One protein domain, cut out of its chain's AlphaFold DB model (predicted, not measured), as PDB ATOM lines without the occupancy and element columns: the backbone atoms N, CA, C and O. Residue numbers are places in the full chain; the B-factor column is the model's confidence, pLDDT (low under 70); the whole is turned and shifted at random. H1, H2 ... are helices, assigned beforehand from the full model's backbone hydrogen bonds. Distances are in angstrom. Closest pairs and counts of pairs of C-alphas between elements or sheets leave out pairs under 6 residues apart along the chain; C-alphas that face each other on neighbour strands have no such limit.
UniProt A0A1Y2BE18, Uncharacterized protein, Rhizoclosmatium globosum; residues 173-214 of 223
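AT A GLANCE: This is residues 173 to 214 of the 223 residues of an uncharacterized protein of Rhizoclosmatium globosum (UniProt A0A1Y2BE18). A long helix, H1, is followed by a shorter one, H2, and the two meet end to end at a corner, as a wide, open V with one long arm. Nothing packs on either arm. The printed part has 42 residues with two named helices, H1 then H2, and no named strand; the class is all helix. It is extended, with a radius of gyration of the C-alphas of 17.2 A, and spans 55 by 17 by 5 A, a rod.

HOW THE PARTS SIT: H1, residues 173 to 200, and H2, residues 202 to 214, meet only through their link. This link is tight, with one residue, Val 201. Residues 173 to 214 stand free. In H1 and H2 every O i to N i+4 pair is within hydrogen-bond range.

IN THESE COORDINATES: H1 begins at C-alpha 173 (-32.618, -35.278, 25.814) and measures 40.9 A from first to last C-alpha. H2 measures 18.2 A and ends at C-alpha 214 (18.099, -13.687, 22.705).

THE WHOLE: The two C-alphas farthest apart, those of Ser 173 and Lys 214, are 55.2 A apart. The printed part has no cut. The mean pLDDT of the printed part is 86.7, with 93 for H1 and 74 for H2; one residue, Tyr 207, is under 70.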
ATOM      1  N   SER A 173     -33.383 -35.407  27.061       74.81
ATOM      2  CA  SER A 173     -32.618 -35.278  25.814       74.81
ATOM      3  C   SER A 173     -32.540 -33.831  25.302       74.81
ATOM      4  O   SER A 173     -31.472 -33.374  24.878       74.81
ATOM      5  N   THR A 174     -33.633 -33.070  25.413       79.12
ATOM      6  CA  THR A 174     -33.684 -31.659  25.005       79.12
ATOM      7  C   THR A 174     -32.885 -30.774  25.960       79.12
ATOM      8  O   THR A 174     -32.133 -29.908  25.503       79.12
ATOM      9  N   VAL A 175     -32.926 -31.043  27.269       81.12
ATOM     10  CA  VAL A 175     -32.086 -30.367  28.272       81.12
ATOM     11  C   VAL A 175     -30.599 -30.626  28.013       81.12
ATOM     12  O   VAL A 175     -29.809 -29.677  27.962       81.12
ATOM     13  N   TYR A 176     -30.194 -31.873  27.755       84.38
ATOM     14  CA  TYR A 176     -28.805 -32.190  27.399       84.38
ATOM     15  C   TYR A 176     -28.368 -31.504  26.102       84.38
ATOM     16  O   TYR A 176     -27.257 -30.963  26.023       84.38
ATOM     17  N   HIS A 177     -29.247 -31.453  25.100       85.12
ATOM     18  CA  HIS A 177     -28.986 -30.737  23.859       85.12
ATOM     19  C   HIS A 177     -28.772 -29.233  24.106       85.12
ATOM     20  O   HIS A 177     -27.779 -28.666  23.636       85.12
ATOM     21  N   MET A 178     -29.613 -28.598  24.924       91.06
ATOM     22  CA  MET A 178     -29.470 -27.190  25.312       91.06
ATOM     23  C   MET A 178     -28.170 -26.921  26.079       91.06
ATOM     24  O   MET A 178     -27.449 -25.964  25.770       91.06
ATOM     25  N   ILE A 179     -27.799 -27.798  27.016       90.56
ATOM     26  CA  ILE A 179     -26.515 -27.725  27.730       90.56
ATOM     27  C   ILE A 179     -25.349 -27.812  26.735       90.56
ATOM     28  O   ILE A 179     -24.390 -27.037  26.828       90.56
ATOM     29  N   SER A 180     -25.429 -28.706  25.747       93.75
ATOM     30  CA  SER A 180     -24.391 -28.870  24.724       93.75
ATOM     31  C   SER A 180     -24.220 -27.612  23.862       93.75
ATOM     32  O   SER A 180     -23.089 -27.177  23.606       93.75
ATOM     33  N   ILE A 181     -25.325 -26.958  23.488       95.06
ATOM     34  CA  ILE A 181     -25.318 -25.697  22.740       95.06
ATOM     35  C   ILE A 181     -24.705 -24.584  23.587       95.06
ATOM     36  O   ILE A 181     -23.825 -23.865  23.103       95.06
ATOM     37  N   LYS A 182     -25.096 -24.463  24.861       95.44
ATOM     38  CA  LYS A 182     -24.532 -23.471  25.789       95.44
ATOM     39  C   LYS A 182     -23.018 -23.649  25.927       95.44
ATOM     40  O   LYS A 182     -22.272 -22.686  25.743       95.44
ATOM     41  N   LYS A 183     -22.542 -24.884  26.129       96.56
ATOM     42  CA  LYS A 183     -21.103 -25.213  26.176       96.56
ATOM     43  C   LYS A 183     -20.385 -24.835  24.874       96.56
ATOM     44  O   LYS A 183     -19.309 -24.233  24.914       96.56
ATOM     45  N   ARG A 184     -20.983 -25.120  23.711       96.50
ATOM     46  CA  ARG A 184     -20.421 -24.757  22.396       96.50
ATOM     47  C   ARG A 184     -20.296 -23.241  22.229       96.50
ATOM     48  O   ARG A 184     -19.253 -22.774  21.768       96.50
ATOM     49  N   ARG A 185     -21.309 -22.472  22.643       97.12
ATOM     50  CA  ARG A 185     -21.300 -20.998  22.594       97.12
ATOM     51  C   ARG A 185     -20.200 -20.408  23.478       97.12
ATOM     52  O   ARG A 185     -19.428 -19.581  22.995       97.12
ATOM     53  N   VAL A 186     -20.057 -20.886  24.716       97.31
ATOM     54  CA  VAL A 186     -18.983 -20.452  25.631       97.31
ATOM     55  C   VAL A 186     -17.603 -20.745  25.035       97.31
ATOM     56  O   VAL A 186     -16.759 -19.851  24.950       97.31
ATOM     57  N   LYS A 187     -17.382 -21.962  24.519       97.25
ATOM     58  CA  LYS A 187     -16.120 -22.333  23.855       97.25
ATOM     59  C   LYS A 187     -15.827 -21.449  22.637       97.25
ATOM     60  O   LYS A 187     -14.685 -21.030  22.437       97.25
ATOM     61  N   GLY A 188     -16.848 -21.138  21.836       98.25
ATOM     62  CA  GLY A 188     -16.749 -20.228  20.694       98.25
ATOM     63  C   GLY A 188     -16.344 -18.810  21.107       98.25
ATOM     64  O   GLY A 188     -15.418 -18.238  20.524       98.25
ATOM     65  N   MET A 189     -16.973 -18.276  22.157       98.38
ATOM     66  CA  MET A 189     -16.671 -16.951  22.700       98.38
ATOM     67  C   MET A 189     -15.242 -16.872  23.244       98.38
ATOM     68  O   MET A 189     -14.499 -15.958  22.886       98.38
ATOM     69  N   ASN A 190     -14.813 -17.862  24.028       97.44
ATOM     70  CA  ASN A 190     -13.457 -17.912  24.581       97.44
ATOM     71  C   ASN A 190     -12.404 -17.964  23.469       97.44
ATOM     72  O   ASN A 190     -11.417 -17.230  23.507       97.44
ATOM     73  N   LYS A 191     -12.647 -18.748  22.411       97.69
ATOM     74  CA  LYS A 191     -11.775 -18.774  21.227       97.69
ATOM     75  C   LYS A 191     -11.726 -17.415  20.521       97.69
ATOM     76  O   LYS A 191     -10.653 -17.014  20.069       97.69
ATOM     77  N   LYS A 192     -12.852 -16.699  20.419       98.00
ATOM     78  CA  LYS A 192     -12.916 -15.350  19.827       98.00
ATOM     79  C   LYS A 192     -12.123 -14.341  20.661       98.00
ATOM     80  O   LYS A 192     -11.287 -13.645  20.091       98.00
ATOM     81  N   LYS A 193     -12.315 -14.317  21.985       97.44
ATOM     82  CA  LYS A 193     -11.554 -13.461  22.913       97.44
ATOM     83  C   LYS A 193     -10.055 -13.750  22.842       97.44
ATOM     84  O   LYS A 193      -9.274 -12.829  22.640       97.44
ATOM     85  N   LEU A 194      -9.658 -15.025  22.866       95.38
ATOM     86  CA  LEU A 194      -8.255 -15.427  22.725       95.38
ATOM     87  C   LEU A 194      -7.647 -14.957  21.398       95.38
ATOM     88  O   LEU A 194      -6.511 -14.490  21.363       95.38
ATOM     89  N   LYS A 195      -8.387 -15.077  20.288       95.38
ATOM     90  CA  LYS A 195      -7.935 -14.580  18.982       95.38
ATOM     91  C   LYS A 195      -7.823 -13.055  18.953       95.38
ATOM     92  O   LYS A 195      -6.870 -12.565  18.359       95.38
ATOM     93  N   LYS A 196      -8.771 -12.333  19.559       96.81
ATOM     94  CA  LYS A 196      -8.741 -10.868  19.677       96.81
ATOM     95  C   LYS A 196      -7.510 -10.424  20.470       96.81
ATOM     96  O   LYS A 196      -6.670  -9.735  19.907       96.81
ATOM     97  N   HIS A 197      -7.325 -10.975  21.667       93.00
ATOM     98  CA  HIS A 197      -6.152 -10.718  22.499       93.00
ATOM     99  C   HIS A 197      -4.849 -10.995  21.736       93.00
ATOM    100  O   HIS A 197      -4.005 -10.121  21.616       93.00
ATOM    101  N   LYS A 198      -4.704 -12.167  21.095       89.06
ATOM    102  CA  LYS A 198      -3.510 -12.497  20.289       89.06
ATOM    103  C   LYS A 198      -3.232 -11.522  19.137       89.06
ATOM    104  O   LYS A 198      -2.087 -11.446  18.702       89.06
ATOM    105  N   ARG A 199      -4.252 -10.850  18.593       90.94
ATOM    106  CA  ARG A 199      -4.072  -9.808  17.569       90.94
ATOM    107  C   ARG A 199      -3.567  -8.513  18.199       90.94
ATOM    108  O   ARG A 199      -2.618  -7.951  17.671       90.94
ATOM    109  N   GLU A 200      -4.148  -8.104  19.322       89.44
ATOM    110  CA  GLU A 200      -3.758  -6.901  20.074       89.44
ATOM    111  C   GLU A 200      -2.324  -7.015  20.601       89.44
ATOM    112  O   GLU A 200      -1.485  -6.158  20.346       89.44
ATOM    113  N   VAL A 201      -1.987  -8.146  21.225       87.75
ATOM    114  CA  VAL A 201      -0.648  -8.391  21.774       87.75
ATOM    115  C   VAL A 201       0.328  -8.968  20.746       87.75
ATOM    116  O   VAL A 201       1.374  -9.497  21.115       87.75
ATOM    117  N   ARG A 202       0.024  -8.935  19.441       81.75
ATOM    118  CA  ARG A 202       0.867  -9.585  18.415       81.75
ATOM    119  C   ARG A 202       2.285  -9.013  18.387       81.75
ATOM    120  O   ARG A 202       3.242  -9.769  18.231       81.75
ATOM    121  N   ASN A 203       2.414  -7.704  18.576       77.12
ATOM    122  CA  ASN A 203       3.703  -7.018  18.547       77.12
ATOM    123  C   ASN A 203       4.473  -7.203  19.864       77.12
ATOM    124  O   ASN A 203       5.656  -7.529  19.827       77.12
ATOM    125  N   SER A 204       3.798  -7.138  21.017       73.88
ATOM    126  CA  SER A 204       4.423  -7.385  22.328       73.88
ATOM    127  C   SER A 204       4.809  -8.856  22.531       73.88
ATOM    128  O   SER A 204       5.895  -9.158  23.024       73.88
ATOM    129  N   THR A 205       3.992  -9.805  22.068       72.75
ATOM    130  CA  THR A 205       4.345 -11.237  22.085       72.75
ATOM    131  C   THR A 205       5.470 -11.577  21.114       72.75
ATOM    132  O   THR A 205       6.248 -12.488  21.397       72.75
ATOM    133  N   ARG A 206       5.595 -10.863  19.987       77.50
ATOM    134  CA  ARG A 206       6.749 -10.991  19.088       77.50
ATOM    135  C   ARG A 206       8.019 -10.473  19.760       77.50
ATOM    136  O   ARG A 206       8.993 -11.218  19.803       77.50
ATOM    137  N   TYR A 207       7.969  -9.279  20.350       66.94
ATOM    138  CA  TYR A 207       9.083  -8.693  21.096       66.94
ATOM    139  C   TYR A 207       9.551  -9.607  22.238       66.94
ATOM    140  O   TYR A 207      10.728  -9.949  22.313       66.94
ATOM    141  N   ASN A 208       8.630 -10.131  23.054       72.56
ATOM    142  CA  ASN A 208       8.974 -11.047  24.146       72.56
ATOM    143  C   ASN A 208       9.506 -12.401  23.658       72.56
ATOM    144  O   ASN A 208      10.392 -12.970  24.290       72.56
ATOM    145  N   LYS A 209       9.021 -12.929  22.526       78.62
ATOM    146  CA  LYS A 209       9.592 -14.145  21.921       78.62
ATOM    147  C   LYS A 209      11.000 -13.915  21.392       78.62
ATOM    148  O   LYS A 209      11.848 -14.785  21.547       78.62
ATOM    149  N   GLU A 210      11.247 -12.776  20.757       72.25
ATOM    150  CA  GLU A 210      12.579 -12.404  20.278       72.25
ATOM    151  C   GLU A 210      13.531 -12.162  21.456       72.25
ATOM    152  O   GLU A 210      14.656 -12.656  21.430       72.25
ATOM    153  N   ARG A 211      13.057 -11.529  22.539       71.38
ATOM    154  CA  ARG A 211      13.808 -11.361  23.791       71.38
ATOM    155  C   ARG A 211      14.132 -12.700  24.453       71.38
ATOM    156  O   ARG A 211      15.294 -12.924  24.755       71.38
ATOM    157  N   ARG A 212      13.164 -13.618  24.592       70.06
ATOM    158  CA  ARG A 212      13.390 -14.973  25.143       70.06
ATOM    159  C   ARG A 212      14.379 -15.797  24.314       70.06
ATOM    160  O   ARG A 212      15.188 -16.528  24.868       70.06
ATOM    161  N   LYS A 213      14.342 -15.665  22.984       72.75
ATOM    162  CA  LYS A 213      15.329 -16.301  22.096       72.75
ATOM    163  C   LYS A 213      16.728 -15.708  22.263       72.75
ATOM    164  O   LYS A 213      17.698 -16.449  22.186       72.75
ATOM    165  N   LYS A 214      16.827 -14.392  22.483       73.62
ATOM    166  CA  LYS A 214      18.099 -13.687  22.705       73.62
ATOM    167  C   LYS A 214      18.665 -13.890  24.112       73.62
ATOM    168  O   LYS A 214      19.876 -13.888  24.263       73.62
TER     169      LYS A 214